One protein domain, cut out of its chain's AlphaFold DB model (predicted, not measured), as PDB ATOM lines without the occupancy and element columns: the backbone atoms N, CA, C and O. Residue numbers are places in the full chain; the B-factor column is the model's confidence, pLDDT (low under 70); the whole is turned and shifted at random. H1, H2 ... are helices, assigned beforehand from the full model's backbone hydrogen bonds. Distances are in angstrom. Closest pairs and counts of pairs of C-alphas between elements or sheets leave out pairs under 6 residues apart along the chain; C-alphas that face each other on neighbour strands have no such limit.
ATOM      1  N   VAL A  79     132.605 146.072 141.437       65.00
ATOM      2  CA  VAL A  79     133.047 147.289 140.735       65.00
ATOM      3  C   VAL A  79     131.839 148.121 140.297       65.00
ATOM      4  O   VAL A  79     131.814 149.328 140.547       65.00
ATOM      5  N   LYS A  80     130.808 147.492 139.714       67.38
ATOM      6  CA  LYS A  80     129.559 148.166 139.323       67.38
ATOM      7  C   LYS A  80     128.832 148.765 140.524       67.38
ATOM      8  O   LYS A  80     128.464 149.935 140.485       67.38
ATOM      9  N   GLN A  81     128.669 148.018 141.615       67.62
ATOM     10  CA  GLN A  81     128.017 148.530 142.824       67.62
ATOM     11  C   GLN A  81     128.809 149.673 143.469       67.62
ATOM     12  O   GLN A  81     128.216 150.648 143.932       67.62
ATOM     13  N   LYS A  82     130.145 149.599 143.472       64.81
ATOM     14  CA  LYS A  82     131.013 150.678 143.963       64.81
ATOM     15  C   LYS A  82     130.917 151.928 143.084       64.81
ATOM     16  O   LYS A  82     130.897 153.027 143.630       64.81
ATOM     17  N   ALA A  83     130.811 151.776 141.763       66.19
ATOM     18  CA  ALA A  83     130.573 152.886 140.837       66.19
ATOM     19  C   ALA A  83     129.195 153.532 141.068       66.19
ATOM     20  O   ALA A  83     129.125 154.734 141.294       66.19
ATOM     21  N   ILE A  84     128.125 152.733 141.167       75.38
ATOM     22  CA  ILE A  84     126.765 153.222 141.459       75.38
ATOM     23  C   ILE A  84     126.716 153.980 142.792       75.38
ATOM     24  O   ILE A  84     126.084 155.030 142.890       75.38
ATOM     25  N   LYS A  85     127.384 153.467 143.835       73.25
ATOM     26  CA  LYS A  85     127.459 154.144 145.139       73.25
ATOM     27  C   LYS A  85     128.200 155.481 145.057       73.25
ATOM     28  O   LYS A  85     127.742 156.440 145.670       73.25
ATOM     29  N   LYS A  86     129.304 155.557 144.303       74.31
ATOM     30  CA  LYS A  86     130.035 156.815 144.064       74.31
ATOM     31  C   LYS A  86     129.185 157.831 143.303       74.31
ATOM     32  O   LYS A  86     129.129 158.986 143.707       74.31
ATOM     33  N   ASP A  87     128.478 157.391 142.265       82.81
ATOM     34  CA  ASP A  87     127.597 158.264 141.487       82.81
ATOM     35  C   ASP A  87     126.456 158.803 142.356       82.81
ATOM     36  O   ASP A  87     126.209 160.007 142.372       82.81
ATOM     37  N   ARG A  88     125.808 157.948 143.161       81.88
ATOM     38  CA  ARG A  88     124.773 158.387 144.114       81.88
ATOM     39  C   ARG A  88     125.306 159.383 145.137       81.88
ATOM     40  O   ARG A  88     124.672 160.407 145.353       81.88
ATOM     41  N   LEU A  89     126.473 159.121 145.730       83.88
ATOM     42  CA  LEU A  89     127.085 160.041 146.692       83.88
ATOM     43  C   LEU A  89     127.384 161.402 146.052       83.88
ATOM     44  O   LEU A  89     127.103 162.439 146.649       83.88
ATOM     45  N   TYR A  90     127.894 161.411 144.820       87.50
ATOM     46  CA  TYR A  90     128.077 162.641 144.056       87.50
ATOM     47  C   TYR A  90     126.752 163.394 143.849       87.50
ATOM     48  O   TYR A  90     126.705 164.608 144.056       87.50
ATOM     49  N   TYR A  91     125.676 162.698 143.466       86.38
ATOM     50  CA  TYR A  91     124.365 163.317 143.265       86.38
ATOM     51  C   TYR A  91     123.786 163.908 144.552       86.38
ATOM     52  O   TYR A  91     123.324 165.048 144.511       86.38
ATOM     53  N   GLU A  92     123.858 163.196 145.680       83.62
ATOM     54  CA  GLU A  92     123.359 163.704 146.966       83.62
ATOM     55  C   GLU A  92     124.153 164.925 147.434       83.62
ATOM     56  O   GLU A  92     123.569 165.958 147.754       83.62
ATOM     57  N   LEU A  93     125.486 164.878 147.365       82.75
ATOM     58  CA  LEU A  93     126.327 166.029 147.707       82.75
ATOM     59  C   LEU A  93     126.116 167.212 146.751       82.75
ATOM     60  O   LEU A  93     126.140 168.367 147.175       82.75
ATOM     61  N   SER A  94     125.879 166.953 145.462       85.38
ATOM     62  CA  SER A  94     125.530 168.011 144.513       85.38
ATOM     63  C   SER A  94     124.141 168.594 144.784       85.38
ATOM     64  O   SER A  94     123.942 169.785 144.531       85.38
ATOM     65  N   GLY A  95     123.183 167.780 145.237       80.75
ATOM     66  CA  GLY A  95     121.857 168.218 145.674       80.75
ATOM     67  C   GLY A  95     121.963 169.110 146.903       80.75
ATOM     68  O   GLY A  95     121.455 170.228 146.894       80.75
ATOM     69  N   TYR A  96     122.757 168.675 147.880       80.50
ATOM     70  CA  TYR A  96     123.127 169.461 149.046       80.50
ATOM     71  C   TYR A  96     123.719 170.832 148.660       80.50
ATOM     72  O   TYR A  96     123.139 171.838 149.050       80.50
ATOM     73  N   ILE A  97     124.789 170.915 147.847       80.19
ATOM     74  CA  ILE A  97     125.380 172.215 147.438       80.19
ATOM     75  C   ILE A  97     124.348 173.158 146.815       80.19
ATOM     76  O   ILE A  97     124.419 174.378 146.978       80.19
ATOM     77  N   ARG A  98     123.426 172.599 146.027       81.50
ATOM     78  CA  ARG A  98     122.377 173.375 145.369       81.50
ATOM     79  C   ARG A  98     121.388 173.930 146.394       81.50
ATOM     80  O   ARG A  98     121.068 175.113 146.324       81.50
ATOM     81  N   ASP A  99     120.910 173.082 147.298       74.69
ATOM     82  CA  ASP A  99     119.795 173.395 148.197       74.69
ATOM     83  C   ASP A  99     120.240 174.125 149.469       74.69
ATOM     84  O   ASP A  99     119.431 174.781 150.115       74.69
ATOM     85  N   SER A 100     121.530 174.075 149.790       65.06
ATOM     86  CA  SER A 100     122.126 174.780 150.921       65.06
ATOM     87  C   SER A 100     122.554 176.210 150.622       65.06
ATOM     88  O   SER A 100     123.238 176.842 151.422       65.06
ATOM     89  N   GLU A 101     122.224 176.706 149.431       72.25
ATOM     90  CA  GLU A 101     122.633 178.023 148.954       72.25
ATOM     91  C   GLU A 101     124.152 178.269 148.986       72.25
ATOM     92  O   GLU A 101     124.580 179.406 148.804       72.25
ATOM     93  N   PHE A 102     124.978 177.221 149.110       74.56
ATOM     94  CA  PHE A 102     126.432 177.320 149.253       74.56
ATOM     95  C   PHE A 102     127.053 178.266 148.219       74.56
ATOM     96  O   PHE A 102     127.735 179.217 148.571       74.56
ATOM     97  N   LEU A 103     126.752 178.083 146.931       74.56
ATOM     98  CA  LEU A 103     127.283 178.955 145.872       74.56
ATOM     99  C   LEU A 103     126.707 180.380 145.925       74.56
ATOM    100  O   LEU A 103     127.402 181.338 145.608       74.56
ATOM    101  N   SER A 104     125.436 180.524 146.313       74.00
ATOM    102  CA  SER A 104     124.795 181.838 146.460       74.00
ATOM    103  C   SER A 104     125.390 182.621 147.629       74.00
ATOM    104  O   SER A 104     125.489 183.841 147.555       74.00
ATOM    105  N   PHE A 105     125.850 181.930 148.671       69.25
ATOM    106  CA  PHE A 105     126.580 182.542 149.766       69.25
ATOM    107  C   PHE A 105     127.885 183.200 149.283       69.25
ATOM    108  O   PHE A 105     128.148 184.357 149.627       69.25
ATOM    109  N   PHE A 106     128.684 182.506 148.459       69.44
ATOM    110  CA  PHE A 106     129.896 183.094 147.862       69.44
ATOM    111  C   PHE A 106     129.555 184.330 147.033       69.44
ATOM    112  O   PHE A 106     130.202 185.365 147.172       69.44
ATOM    113  N   ASP A 107     128.506 184.254 146.216       74.38
ATOM    114  CA  ASP A 107     128.086 185.391 145.401       74.38
ATOM    115  C   ASP A 107     127.688 186.592 146.281       74.38
ATOM    116  O   ASP A 107     128.198 187.694 146.077       74.38
ATOM    117  N   ASN A 108     126.841 186.390 147.296       72.88
ATOM    118  CA  ASN A 108     126.355 187.453 148.189       72.88
ATOM    119  C   ASN A 108     127.474 188.112 148.997       72.88
ATOM    120  O   ASN A 108     127.464 189.325 149.218       72.88
ATOM    121  N   SER A 109     128.462 187.319 149.396       68.00
ATOM    122  CA  SER A 109     129.682 187.785 150.046       68.00
ATOM    123  C   SER A 109     130.401 188.829 149.203       68.00
ATOM    124  O   SER A 109     130.664 189.950 149.637       68.00
ATOM    125  N   ILE A 110     130.650 188.481 147.946       71.56
ATOM    126  CA  ILE A 110     131.374 189.323 146.996       71.56
ATOM    127  C   ILE A 110     130.527 190.533 146.605       71.56
ATOM    128  O   ILE A 110     131.054 191.638 146.509       71.56
ATOM    129  N   LEU A 111     129.214 190.355 146.438       75.25
ATOM    130  CA  LEU A 111     128.278 191.441 146.157       75.25
ATOM    131  C   LEU A 111     128.239 192.463 147.297       75.25
ATOM    132  O   LEU A 111     128.321 193.661 147.042       75.25
ATOM    133  N   THR A 112     128.186 192.015 148.553       72.38
ATOM    134  CA  THR A 112     128.245 192.905 149.723       72.38
ATOM    135  C   THR A 112     129.531 193.726 149.715       72.38
ATOM    136  O   THR A 112     129.493 194.946 149.872       72.38
ATOM    137  N   LEU A 113     130.672 193.090 149.450       67.62
ATOM    138  CA  LEU A 113     131.963 193.775 149.376       67.62
ATOM    139  C   LEU A 113     132.053 194.751 148.209       67.62
ATOM    140  O   LEU A 113     132.524 195.877 148.377       67.62
ATOM    141  N   ALA A 114     131.573 194.350 147.036       72.25
ATOM    142  CA  ALA A 114     131.542 195.207 145.865       72.25
ATOM    143  C   ALA A 114     130.647 196.430 146.109       72.25
ATOM    144  O   ALA A 114     131.055 197.552 145.821       72.25
ATOM    145  N   PHE A 115     129.476 196.254 146.725       77.69
ATOM    146  CA  PHE A 115     128.597 197.363 147.090       77.69
ATOM    147  C   PHE A 115     129.277 198.340 148.059       77.69
ATOM    148  O   PHE A 115     129.304 199.540 147.804       77.69
ATOM    149  N   LEU A 116     129.875 197.832 149.145       66.81
ATOM    150  CA  LEU A 116     130.515 198.656 150.179       66.81
ATOM    151  C   LEU A 116     131.781 199.384 149.693       66.81
ATOM    152  O   LEU A 116     132.128 200.444 150.223       66.81
ATOM    153  N   SER A 117     132.474 198.821 148.701       65.81
ATOM    154  CA  SER A 117     133.677 199.408 148.095       65.81
ATOM    155  C   SER A 117     133.384 200.341 146.915       65.81
ATOM    156  O   SER A 117     134.229 201.168 146.569       65.81
ATOM    157  N   THR A 118     132.187 200.272 146.324       71.25
ATOM    158  CA  THR A 118     131.793 201.139 145.207       71.25
ATOM    159  C   THR A 118     131.387 202.527 145.705       71.25
ATOM    160  O   THR A 118     130.690 202.678 146.708       71.25
ATOM    161  N   SER A 119     131.797 203.582 144.993       77.31
ATOM    162  CA  SER A 119     131.423 204.948 145.367       77.31
ATOM    163  C   SER A 119     129.912 205.181 145.247       77.31
ATOM    164  O   SER A 119     129.273 204.774 144.272       77.31
ATOM    165  N   ALA A 120     129.341 205.906 146.214       81.69
ATOM    166  CA  ALA A 120     127.914 206.229 146.234       81.69
ATOM    167  C   ALA A 120     127.458 206.958 144.957       81.69
ATOM    168  O   ALA A 120     126.358 206.716 144.465       81.69
ATOM    169  N   ASP A 121     128.310 207.806 144.377       83.88
ATOM    170  CA  ASP A 121     128.007 208.515 143.132       83.88
ATOM    171  C   ASP A 121     127.961 207.579 141.921       83.88
ATOM    172  O   ASP A 121     127.118 207.744 141.040       83.88
ATOM    173  N   LEU A 122     128.841 206.572 141.857       82.12
ATOM    174  CA  LEU A 122     128.766 205.560 140.806       82.12
ATOM    175  C   LEU A 122     127.501 204.711 140.967       82.12
ATOM    176  O   LEU A 122     126.770 204.542 139.993       82.12
ATOM    177  N   LEU A 123     127.197 204.265 142.188       85.44
ATOM    178  CA  LEU A 123     125.974 203.518 142.496       85.44
ATOM    179  C   LEU A 123     124.712 204.299 142.101       85.44
ATOM    180  O   LEU A 123     123.855 203.767 141.394       85.44
ATOM    181  N   LYS A 124     124.628 205.588 142.454       88.19
ATOM    182  CA  LYS A 124     123.519 206.471 142.057       88.19
ATOM    183  C   LYS A 124     123.402 206.613 140.540       88.19
ATOM    184  O   LYS A 124     122.313 206.435 140.001       88.19
ATOM    185  N   ARG A 125     124.510 206.872 139.832       86.69
ATOM    186  CA  ARG A 125     124.516 206.970 138.357       86.69
ATOM    187  C   ARG A 125     124.025 205.686 137.686       86.69
ATOM    188  O   ARG A 125     123.341 205.756 136.670       86.69
ATOM    189  N   LYS A 126     124.331 204.523 138.269       84.75
ATOM    190  CA  LYS A 126     123.897 203.206 137.777       84.75
ATOM    191  C   LYS A 126     122.501 202.789 138.259       84.75
ATOM    192  O   LYS A 126     122.055 201.707 137.891       84.75
ATOM    193  N   LYS A 127     121.796 203.624 139.038       90.31
ATOM    194  CA  LYS A 127     120.495 203.306 139.661       90.31
ATOM    195  C   LYS A 127     120.556 202.081 140.594       90.31
ATOM    196  O   LYS A 127     119.636 201.271 140.624       90.31
ATOM    197  N   LEU A 128     121.656 201.952 141.335       89.44
ATOM    198  CA  LEU A 128     121.930 200.898 142.321       89.44
ATOM    199  C   LEU A 128     122.125 201.521 143.716       89.44
ATOM    200  O   LEU A 128     123.098 201.237 144.406       89.44
ATOM    201  N   ASP A 129     121.247 202.444 144.103       85.62
ATOM    202  CA  ASP A 129     121.406 203.305 145.286       85.62
ATOM    203  C   ASP A 129     121.216 202.593 146.639       85.62
ATOM    204  O   ASP A 129     121.483 203.177 147.690       85.62
ATOM    205  N   ASN A 130     120.808 201.326 146.622       90.06
ATOM    206  CA  ASN A 130     120.682 200.471 147.793       90.06
ATOM    207  C   ASN A 130     121.166 199.042 147.493       90.06
ATOM    208  O   ASN A 130     121.215 198.614 146.334       90.06
ATOM    209  N   TYR A 131     121.510 198.307 148.555       85.00
ATOM    210  CA  TYR A 131     122.074 196.960 148.445       85.00
ATOM    211  C   TYR A 131     121.115 195.977 147.765       85.00
ATOM    212  O   TYR A 131     121.544 195.221 146.907       85.00
ATOM    213  N   GLU A 132     119.819 196.022 148.075       88.69
ATOM    214  CA  GLU A 132     118.831 195.096 147.503       88.69
ATOM    215  C   GLU A 132     118.741 195.234 145.973       88.69
ATOM    216  O   GLU A 132     118.721 194.253 145.225       88.69
ATOM    217  N   THR A 133     118.758 196.471 145.476       90.19
ATOM    218  CA  THR A 133     118.750 196.746 144.036       90.19
ATOM    219  C   THR A 133     120.065 196.315 143.388       90.19
ATOM    220  O   THR A 133     120.037 195.691 142.324       90.19
ATOM    221  N   PHE A 134     121.197 196.600 144.037       89.25
ATOM    222  CA  PHE A 134     122.529 196.175 143.605       89.25
ATOM    223  C   PHE A 134     122.647 194.647 143.498       89.25
ATOM    224  O   PHE A 134     122.978 194.125 142.431       89.25
ATOM    225  N   GLU A 135     122.313 193.936 144.575       89.06
ATOM    226  CA  GLU A 135     122.353 192.479 144.687       89.06
ATOM    227  C   GLU A 135     121.486 191.835 143.611       89.06
ATOM    228  O   GLU A 135     121.958 190.971 142.875       89.06
ATOM    229  N   ARG A 136     120.242 192.296 143.441       89.25
ATOM    230  CA  ARG A 136     119.325 191.746 142.437       89.25
ATOM    231  C   ARG A 136     119.861 191.885 141.010       89.25
ATOM    232  O   ARG A 136     119.770 190.938 140.225       89.25
ATOM    233  N   VAL A 137     120.385 193.060 140.655       89.25
ATOM    234  CA  VAL A 137     120.897 193.336 139.302       89.25
ATOM    235  C   VAL A 137     122.136 192.493 139.013       89.25
ATOM    236  O   VAL A 137     122.185 191.794 137.999       89.25
ATOM    237  N   LEU A 138     123.109 192.505 139.922       87.69
ATOM    238  CA  LEU A 138     124.386 191.835 139.705       87.69
ATOM    239  C   LEU A 138     124.315 190.325 139.908       87.69
ATOM    240  O   LEU A 138     124.987 189.601 139.186       87.69
ATOM    241  N   THR A 139     123.447 189.815 140.785       84.06
ATOM    242  CA  THR A 139     123.184 188.367 140.879       84.06
ATOM    243  C   THR A 139     122.691 187.826 139.544       84.06
ATOM    244  O   THR A 139     123.131 186.768 139.091       84.06
ATOM    245  N   ARG A 140     121.782 188.551 138.880       84.06
ATOM    246  CA  ARG A 140     121.267 188.150 137.570       84.06
ATOM    247  C   ARG A 140     122.366 188.164 136.505       84.06
ATOM    248  O   ARG A 140     122.426 187.224 135.712       84.06
ATOM    249  N   ASP A 141     123.208 189.194 136.481       85.00
ATOM    250  CA  ASP A 141     124.302 189.292 135.509       85.00
ATOM    251  C   ASP A 141     125.380 188.220 135.750       85.00
ATOM    252  O   ASP A 141     125.704 187.453 134.840       85.00
ATOM    253  N   ASN A 142     125.826 188.058 136.998       81.25
ATOM    254  CA  ASN A 142     126.796 187.038 137.400       81.25
ATOM    255  C   ASN A 142     126.309 185.629 137.074       81.25
ATOM    256  O   ASN A 142     127.042 184.860 136.455       81.25
ATOM    257  N   ARG A 143     125.053 185.287 137.399       81.12
ATOM    258  CA  ARG A 143     124.486 183.973 137.046       81.12
ATOM    259  C   ARG A 143     124.538 183.704 135.547       81.12
ATOM    260  O   ARG A 143     124.722 182.557 135.163       81.12
ATOM    261  N   LYS A 144     124.389 184.728 134.701       84.19
ATOM    262  CA  LYS A 144     124.468 184.581 133.242       84.19
ATOM    263  C   LYS A 144     125.911 184.408 132.758       84.19
ATOM    264  O   LYS A 144     126.147 183.591 131.871       84.19
ATOM    265  N   ARG A 145     126.863 185.165 133.311       84.94
ATOM    266  CA  ARG A 145     128.265 185.177 132.856       84.94
ATOM    267  C   ARG A 145     129.118 184.042 133.436       84.94
ATOM    268  O   ARG A 145     130.016 183.564 132.755       84.94
ATOM    269  N   LEU A 146     128.810 183.572 134.647       83.38
ATOM    270  CA  LEU A 146     129.646 182.638 135.422       83.38
ATOM    271  C   LEU A 146     129.151 181.197 135.432       83.38
ATOM    272  O   LEU A 146     129.621 180.405 136.245       83.38
ATOM    273  N   VAL A 147     128.205 180.824 134.565       87.19
ATOM    274  CA  VAL A 147     127.604 179.475 134.583       87.19
ATOM    275  C   VAL A 147     128.674 178.376 134.615       87.19
ATOM    276  O   VAL A 147     128.566 177.434 135.397       87.19
ATOM    277  N   LYS A 148     129.733 178.508 133.805       88.12
ATOM    278  CA  LYS A 148     130.809 177.508 133.714       88.12
ATOM    279  C   LYS A 148     131.700 177.487 134.959       88.12
ATOM    280  O   LYS A 148     131.975 176.411 135.478       88.12
ATOM    281  N   GLN A 149     132.125 178.652 135.442       84.94
ATOM    282  CA  GLN A 149     132.972 178.806 136.630       84.94
ATOM    283  C   GLN A 149     132.251 178.298 137.878       84.94
ATOM    284  O   GLN A 149     132.801 177.504 138.635       84.94
ATOM    285  N   ARG A 150     130.980 178.678 138.032       85.38
ATOM    286  CA  ARG A 150     130.113 178.234 139.124       85.38
ATOM    287  C   ARG A 150     129.930 176.718 139.119       85.38
ATOM    288  O   ARG A 150     129.992 176.093 140.173       85.38
ATOM    289  N   GLU A 151     129.748 176.113 137.947       88.69
ATOM    290  CA  GLU A 151     129.658 174.655 137.817       88.69
ATOM    291  C   GLU A 151     130.993 173.957 138.120       88.69
ATOM    292  O   GLU A 151     131.003 172.902 138.754       88.69
ATOM    293  N   SER A 152     132.121 174.540 137.707       88.31
ATOM    294  CA  SER A 152     133.457 174.023 138.028       88.31
ATOM    295  C   SER A 152     133.716 174.050 139.534       88.31
ATOM    296  O   SER A 152     134.087 173.032 140.117       88.31
ATOM    297  N   PHE A 153     133.428 175.180 140.182       83.94
ATOM    298  CA  PHE A 153     133.582 175.333 141.625       83.94
ATOM    299  C   PHE A 153     132.643 174.399 142.402       83.94
ATOM    300  O   PHE A 153     133.066 173.745 143.354       83.94
ATOM    301  N   LYS A 154     131.399 174.219 141.933       85.69
ATOM    302  CA  LYS A 154     130.479 173.204 142.467       85.69
ATOM    303  C   LYS A 154     131.096 171.809 142.415       85.69
ATOM    304  O   LYS A 154     131.098 171.106 143.419       85.69
ATOM    305  N   LYS A 155     131.622 171.395 141.256       87.81
ATOM    306  CA  LYS A 155     132.252 170.075 141.086       87.81
ATOM    307  C   LYS A 155     133.425 169.888 142.037       87.81
ATOM    308  O   LYS A 155     133.511 168.836 142.662       87.81
ATOM    309  N   PHE A 156     134.272 170.907 142.177       86.06
ATOM    310  CA  PHE A 156     135.365 170.906 143.142       86.06
ATOM    311  C   PHE A 156     134.855 170.681 144.573       86.06
ATOM    312  O   PHE A 156     135.309 169.746 145.232       86.06
ATOM    313  N   ALA A 157     133.864 171.456 145.021       80.56
ATOM    314  CA  ALA A 157     133.289 171.321 146.358       80.56
ATOM    315  C   ALA A 157     132.659 169.931 146.589       80.56
ATOM    316  O   ALA A 157     132.935 169.304 147.613       80.56
ATOM    317  N   VAL A 158     131.912 169.384 145.613       84.88
ATOM    318  CA  VAL A 158     131.391 168.003 145.699       84.88
ATOM    319  C   VAL A 158     132.537 167.007 145.851       84.88
ATOM    320  O   VAL A 158     132.501 166.152 146.732       84.88
ATOM    321  N   SER A 159     133.561 167.097 145.000       84.19
ATOM    322  CA  SER A 159     134.704 166.183 145.032       84.19
ATOM    323  C   SER A 159     135.508 166.285 146.327       84.19
ATOM    324  O   SER A 159     136.034 165.272 146.789       84.19
ATOM    325  N   TYR A 160     135.597 167.477 146.915       81.88
ATOM    326  CA  TYR A 160     136.221 167.686 148.215       81.88
ATOM    327  C   TYR A 160     135.419 166.977 149.314       81.88
ATOM    328  O   TYR A 160     135.963 166.125 150.017       81.88
ATOM    329  N   TRP A 161     134.111 167.226 149.406       78.56
ATOM    330  CA  TRP A 161     133.243 166.638 150.435       78.56
ATOM    331  C   TRP A 161     133.017 165.135 150.291       78.56
ATOM    332  O   TRP A 161     132.878 164.434 151.295       78.56
ATOM    333  N   HIS A 162     133.080 164.608 149.070       83.44
ATOM    334  CA  HIS A 162     133.007 163.172 148.801       83.44
ATOM    335  C   HIS A 162     134.120 162.383 149.518       83.44
ATOM    336  O   HIS A 162     133.977 161.186 149.758       83.44
ATOM    337  N   ARG A 163     135.246 163.015 149.878       81.00
ATOM    338  CA  ARG A 163     136.332 162.349 150.622       81.00
ATOM    339  C   ARG A 163     135.977 162.081 152.081       81.00
ATOM    340  O   ARG A 163     136.619 161.247 152.711       81.00
ATOM    341  N   PHE A 164     134.986 162.792 152.604       80.62
ATOM    342  CA  PHE A 164     134.694 162.813 154.027       80.62
ATOM    343  C   PHE A 164     133.335 162.212 154.353       80.62
ATOM    344  O   PHE A 164     133.205 161.600 155.407       80.62
ATOM    345  N   TYR A 165     132.342 162.344 153.474       77.69
ATOM    346  CA  TYR A 165     130.997 161.835 153.729       77.69
ATOM    347  C   TYR A 165     130.746 160.459 153.115       77.69
ATOM    348  O   TYR A 165     131.116 160.173 151.976       77.69
ATOM    349  N   SER A 166     130.056 159.618 153.877       84.19
ATOM    350  CA  SER A 166     129.327 158.466 153.361       84.19
ATOM    351  C   SER A 166     128.022 158.904 152.687       84.19
ATOM    352  O   SER A 166     127.556 160.030 152.862       84.19
ATOM    353  N   LEU A 167     127.403 157.994 151.928       84.19
ATOM    354  CA  LEU A 167     126.121 158.261 151.269       84.19
ATOM    355  C   LEU A 167     125.013 158.616 152.267       84.19
ATOM    356  O   LEU A 167     124.264 159.548 152.011       84.19
ATOM    357  N   GLN A 168     124.933 157.908 153.398       84.12
ATOM    358  CA  GLN A 168     123.910 158.185 154.406       84.12
ATOM    359  C   GLN A 168     124.107 159.568 155.028       84.12
ATOM    360  O   GLN A 168     123.159 160.334 155.102       84.12
ATOM    361  N   GLU A 169     125.343 159.928 155.385       81.75
ATOM    362  CA  GLU A 169     125.622 161.254 155.948       81.75
ATOM    363  C   GLU A 169     125.294 162.376 154.950       81.75
ATOM    364  O   GLU A 169     124.769 163.408 155.353       81.75
ATOM    365  N   ALA A 170     125.576 162.177 153.655       80.50
ATOM    366  CA  ALA A 170     125.221 163.134 152.607       80.50
ATOM    367  C   ALA A 170     123.699 163.268 152.419       80.50
ATOM    368  O   ALA A 170     123.209 164.381 152.227       80.50
ATOM    369  N   GLN A 171     122.962 162.155 152.505       80.81
ATOM    370  CA  GLN A 171     121.499 162.135 152.462       80.81
ATOM    371  C   GLN A 171     120.906 162.879 153.661       80.81
ATOM    372  O   GLN A 171     120.087 163.774 153.470       80.81
ATOM    373  N   ASP A 172     121.364 162.549 154.873       77.50
ATOM    374  CA  ASP A 172     120.894 163.175 156.109       77.50
ATOM    375  C   ASP A 172     121.069 164.691 155.985       77.50
ATOM    376  O   ASP A 172     120.113 165.449 156.044       77.50
ATOM    377  N   ILE A 173     122.277 165.144 155.663       74.06
ATOM    378  CA  ILE A 173     122.596 166.545 155.377       74.06
ATOM    379  C   ILE A 173     121.622 167.216 154.393       74.06
ATOM    380  O   ILE A 173     121.126 168.317 154.661       74.06
ATOM    381  N   HIS A 174     121.364 166.569 153.258       80.31
ATOM    382  CA  HIS A 174     120.512 167.092 152.196       80.31
ATOM    383  C   HIS A 174     119.053 167.224 152.670       80.31
ATOM    384  O   HIS A 174     118.374 168.202 152.342       80.31
ATOM    385  N   ASP A 175     118.582 166.305 153.509       80.06
ATOM    386  CA  ASP A 175     117.235 166.356 154.073       80.06
ATOM    387  C   ASP A 175     117.061 167.525 155.063       80.06
ATOM    388  O   ASP A 175     116.013 168.181 155.066       80.06
ATOM    389  N   TYR A 176     118.092 167.896 155.834       78.69
ATOM    390  CA  TYR A 176     117.985 169.061 156.727       78.69
ATOM    391  C   TYR A 176     117.897 170.371 156.010       78.69
ATOM    392  O   TYR A 176     117.050 171.185 156.373       78.69
ATOM    393  N   VAL A 177     118.776 170.608 155.037       75.44
ATOM    394  CA  VAL A 177     118.795 171.902 154.342       75.44
ATOM    395  C   VAL A 177     117.449 172.170 153.672       75.44
ATOM    396  O   VAL A 177     117.065 173.314 153.450       75.44
ATOM    397  N   ARG A 178     116.673 171.108 153.423       81.44
ATOM    398  CA  ARG A 178     115.306 171.170 152.913       81.44
ATOM    399  C   ARG A 178     114.233 171.300 153.999       81.44
ATOM    400  O   ARG A 178     113.130 171.757 153.674       81.44
ATOM    401  N   SER A 179     114.531 170.930 155.243       84.44
ATOM    402  CA  SER A 179     113.650 171.086 156.404       84.44
ATOM    403  C   SER A 179     113.367 172.562 156.717       84.44
ATOM    404  O   SER A 179     114.116 173.460 156.329       84.44
ATOM    405  N   ASP A 320     144.228 174.110 148.963       68.88
ATOM    406  CA  ASP A 320     143.569 173.818 147.678       68.88
ATOM    407  C   ASP A 320     142.168 174.444 147.630       68.88
ATOM    408  O   ASP A 320     141.764 175.022 146.619       68.88
ATOM    409  N   PHE A 321     141.433 174.349 148.741       69.62
ATOM    410  CA  PHE A 321     140.115 174.957 148.887       69.62
ATOM    411  C   PHE A 321     140.194 176.484 148.850       69.62
ATOM    412  O   PHE A 321     139.381 177.117 148.175       69.62
ATOM    413  N   GLU A 322     141.194 177.069 149.510       66.50
ATOM    414  CA  GLU A 322     141.502 178.500 149.466       66.50
ATOM    415  C   GLU A 322     141.751 178.974 148.028       66.50
ATOM    416  O   GLU A 322     141.073 179.891 147.565       66.50
ATOM    417  N   VAL A 323     142.653 178.317 147.291       70.94
ATOM    418  CA  VAL A 323     143.003 178.696 145.911       70.94
ATOM    419  C   VAL A 323     141.782 178.639 144.997       70.94
ATOM    420  O   VAL A 323     141.484 179.615 144.309       70.94
ATOM    421  N   GLN A 324     141.036 177.533 145.014       73.38
ATOM    422  CA  GLN A 324     139.854 177.375 144.160       73.38
ATOM    423  C   GLN A 324     138.745 178.372 144.511       73.38
ATOM    424  O   GLN A 324     138.079 178.911 143.623       73.38
ATOM    425  N   SER A 325     138.569 178.661 145.801       69.38
ATOM    426  CA  SER A 325     137.628 179.686 146.244       69.38
ATOM    427  C   SER A 325     138.067 181.066 145.760       69.38
ATOM    428  O   SER A 325     137.257 181.805 145.210       69.38
ATOM    429  N   MET A 326     139.349 181.413 145.895       67.25
ATOM    430  CA  MET A 326     139.891 182.692 145.431       67.25
ATOM    431  C   MET A 326     139.742 182.892 143.923       67.25
ATOM    432  O   MET A 326     139.400 183.993 143.490       67.25
ATOM    433  N   GLU A 327     139.969 181.849 143.125       72.25
ATOM    434  CA  GLU A 327     139.780 181.894 141.674       72.25
ATOM    435  C   GLU A 327     138.323 182.195 141.312       72.25
ATOM    436  O   GLU A 327     138.057 183.160 140.592       72.25
ATOM    437  N   TYR A 328     137.370 181.450 141.887       75.69
ATOM    438  CA  TYR A 328     135.945 181.707 141.666       75.69
ATOM    439  C   TYR A 328     135.551 183.125 142.100       75.69
ATOM    440  O   TYR A 328     134.850 183.836 141.378       75.69
ATOM    441  N   MET A 329     136.045 183.574 143.256       70.25
ATOM    442  CA  MET A 329     135.726 184.900 143.785       70.25
ATOM    443  C   MET A 329     136.250 186.027 142.895       70.25
ATOM    444  O   MET A 329     135.549 187.018 142.673       70.25
ATOM    445  N   LYS A 330     137.462 185.870 142.356       70.12
ATOM    446  CA  LYS A 330     138.054 186.814 141.406       70.12
ATOM    447  C   LYS A 330     137.197 186.945 140.149       70.12
ATOM    448  O   LYS A 330     136.973 188.063 139.696       70.12
ATOM    449  N   ASP A 331     136.675 185.839 139.627       76.25
ATOM    450  CA  ASP A 331     135.808 185.853 138.445       76.25
ATOM    451  C   ASP A 331     134.469 186.559 138.710       76.25
ATOM    452  O   ASP A 331     134.015 187.361 137.890       76.25
ATOM    453  N   VAL A 332     133.851 186.319 139.874       72.62
ATOM    454  CA  VAL A 332     132.632 187.039 140.283       72.62
ATOM    455  C   VAL A 332     132.898 188.535 140.404       72.62
ATOM    456  O   VAL A 332     132.125 189.346 139.893       72.62
ATOM    457  N   PHE A 333     133.995 188.914 141.056       71.00
ATOM    458  CA  PHE A 333     134.342 190.314 141.251       71.00
ATOM    459  C   PHE A 333     134.651 191.023 139.925       71.00
ATOM    460  O   PHE A 333     134.119 192.105 139.682       71.00
ATOM    461  N   ASN A 334     135.435 190.400 139.039       74.12
ATOM    462  CA  ASN A 334     135.747 190.947 137.717       74.12
ATOM    463  C   ASN A 334     134.476 191.242 136.916       74.12
ATOM    464  O   ASN A 334     134.353 192.321 136.345       74.12
ATOM    465  N   ASN A 335     133.494 190.337 136.937       77.75
ATOM    466  CA  ASN A 335     132.223 190.570 136.252       77.75
ATOM    467  C   ASN A 335     131.432 191.738 136.841       77.75
ATOM    468  O   ASN A 335     130.828 192.509 136.095       77.75
ATOM    469  N   ILE A 336     131.445 191.898 138.167       77.00
ATOM    470  CA  ILE A 336     130.819 193.056 138.811       77.00
ATOM    471  C   ILE A 336     131.517 194.347 138.366       77.00
ATOM    472  O   ILE A 336     130.838 195.302 137.987       77.00
ATOM    473  N   SER A 337     132.852 194.376 138.366       75.06
ATOM    474  CA  SER A 337     133.632 195.523 137.886       75.06
ATOM    475  C   SER A 337     133.322 195.846 136.426       75.06
ATOM    476  O   SER A 337     132.965 196.983 136.125       75.06
ATOM    477  N   GLU A 338     133.342 194.851 135.539       81.38
ATOM    478  CA  GLU A 338     132.982 195.018 134.129       81.38
ATOM    479  C   GLU A 338     131.567 195.578 133.961       81.38
ATOM    480  O   GLU A 338     131.346 196.491 133.165       81.38
ATOM    481  N   TYR A 339     130.587 195.076 134.720       84.19
ATOM    482  CA  TYR A 339     129.223 195.601 134.680       84.19
ATOM    483  C   TYR A 339     129.187 197.085 135.077       84.19
ATOM    484  O   TYR A 339     128.577 197.910 134.389       84.19
ATOM    485  N   LEU A 340     129.870 197.446 136.166       78.56
ATOM    486  CA  LEU A 340     129.940 198.824 136.650       78.56
ATOM    487  C   LEU A 340     130.696 199.748 135.676       78.56
ATOM    488  O   LEU A 340     130.357 200.928 135.578       78.56
ATOM    489  N   GLU A 341     131.650 199.232 134.905       74.31
ATOM    490  CA  GLU A 341     132.438 199.996 133.929       74.31
ATOM    491  C   GLU A 341     131.773 200.098 132.544       74.31
ATOM    492  O   GLU A 341     131.871 201.140 131.902       74.31
ATOM    493  N   SER A 342     131.006 199.087 132.119       69.88
ATOM    494  CA  SER A 342     130.430 198.934 130.762       69.88
ATOM    495  C   SER A 342     129.359 199.953 130.326       69.88
ATOM    496  O   SER A 342     128.761 199.803 129.264       69.88
ATOM    497  N   TYR A 343     129.129 201.018 131.100       52.84
ATOM    498  CA  TYR A 343     128.251 202.133 130.708       52.84
ATOM    499  C   TYR A 343     128.881 203.477 131.088       52.84
ATOM    500  O   TYR A 343     128.313 204.197 131.917       52.84
ATOM    501  N   ASN A 344     130.078 203.746 130.570       45.84
ATOM    502  CA  ASN A 344     130.662 205.087 130.491       45.84
ATOM    503  C   ASN A 344     130.579 205.591 129.055       45.84
ATOM    504  O   ASN A 344     130.917 204.794 128.151       45.84
TER     505      ASN A 344
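Overview. This is residues 79 to 179 and 320 to 344 of the 344 residues of the protein "DUF2059 domain-containing protein" of Helicobacter aurati (UniProt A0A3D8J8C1). A long, loose rod of helices: at one end H1 and H6 run side by side, at the other H2, H4 and H7 cross one another, and H5 joins the two groups, touching H1 and H7. The short H3 sits in the turn between H2 and H4 at the far end of the rod, and residues 79 to 84 of H1 stick out at the opposite end. The printed part has 126 residues with seven named helices, H1 to H7 in order along the chain, and no named strand; the class is all helix. The whole is loose, with a radius of gyration of the C-alphas of 17.8 A, and spans 60 by 29 by 22 A.

Along the chain. H1, residues 79 to 99, begins with C-alpha 79 at (133.047, 147.289, 140.735) and is 30.2 A long. H2, residues 102 to 117, measures 23.3 A, and H3 is residues 120 to 125. H4, residues 131 to 145, is 20.5 A long, with C-alpha 145 at (128.265, 185.177, 132.856). H5, residues 147 to 161, measures 21.2 A, and H6, residues 167 to 178, measures 16.9 A. H7, residues 320 to 341, is 31.6 A long and ends with C-alpha 341 at (132.438, 199.996, 133.929).

Arrangement. H7 is the hub, touching three helices. With residues 329 to 336 alone it touches H2, at a steep tilt of 49 degrees, the same way; the closest C-alphas, of Ile 110 and Phe 333, are 6.5 A apart. With residues 332 to 339 alone it touches H4, about perpendicular at 72 degrees, but only just; the closest C-alphas are those of Asn 142 and Val 332, 6.5 A. With residues 324 to 331 alone it touches H5, at a shallow tilt of 19 degrees, opposite ways; the closest C-alphas are those of Gln 149 and Tyr 328, 6.5 A. H2 touches H4 at a steep tilt of 56 degrees, opposite ways, closest at the C-alphas of Leu 111 and Glu 135, 6.2 A. H4 and H5 meet only through their link. H1 touches H5 with residues 90 to 97 alone, at a steep tilt of 60 degrees, opposite ways; the C-alphas of Leu 93 and Val 158 are closest, 5.8 A. H1 touches H6 at a shallow tilt of 20 degrees, the same way, closest at the C-alphas of Tyr 96 and His 174, 4.7 A. H3 touches no helix. The helix packing is mostly crossed, only just, with 2 of 6 pairs at a shallow tilt. Every O i to N i+4 pair is within hydrogen-bond range in H1, H2, H3, H4, H5 and H7; in H6 it is 7 of 8.

Size, cuts and confidence. The two C-alphas farthest apart, of Val 79 and Asp 121, are 61.5 A apart. Residues 180 to 319 are not printed, and C-alphas 179 and 320 are 31.3 A apart across the cut. Of the links that are printed whole, each is tight. The mean pLDDT of the printed part is 78.5; 20 residues are under 70, among them residues 79 to 83, 320 to 322 and 342 to 344, the last being the chain's last residue.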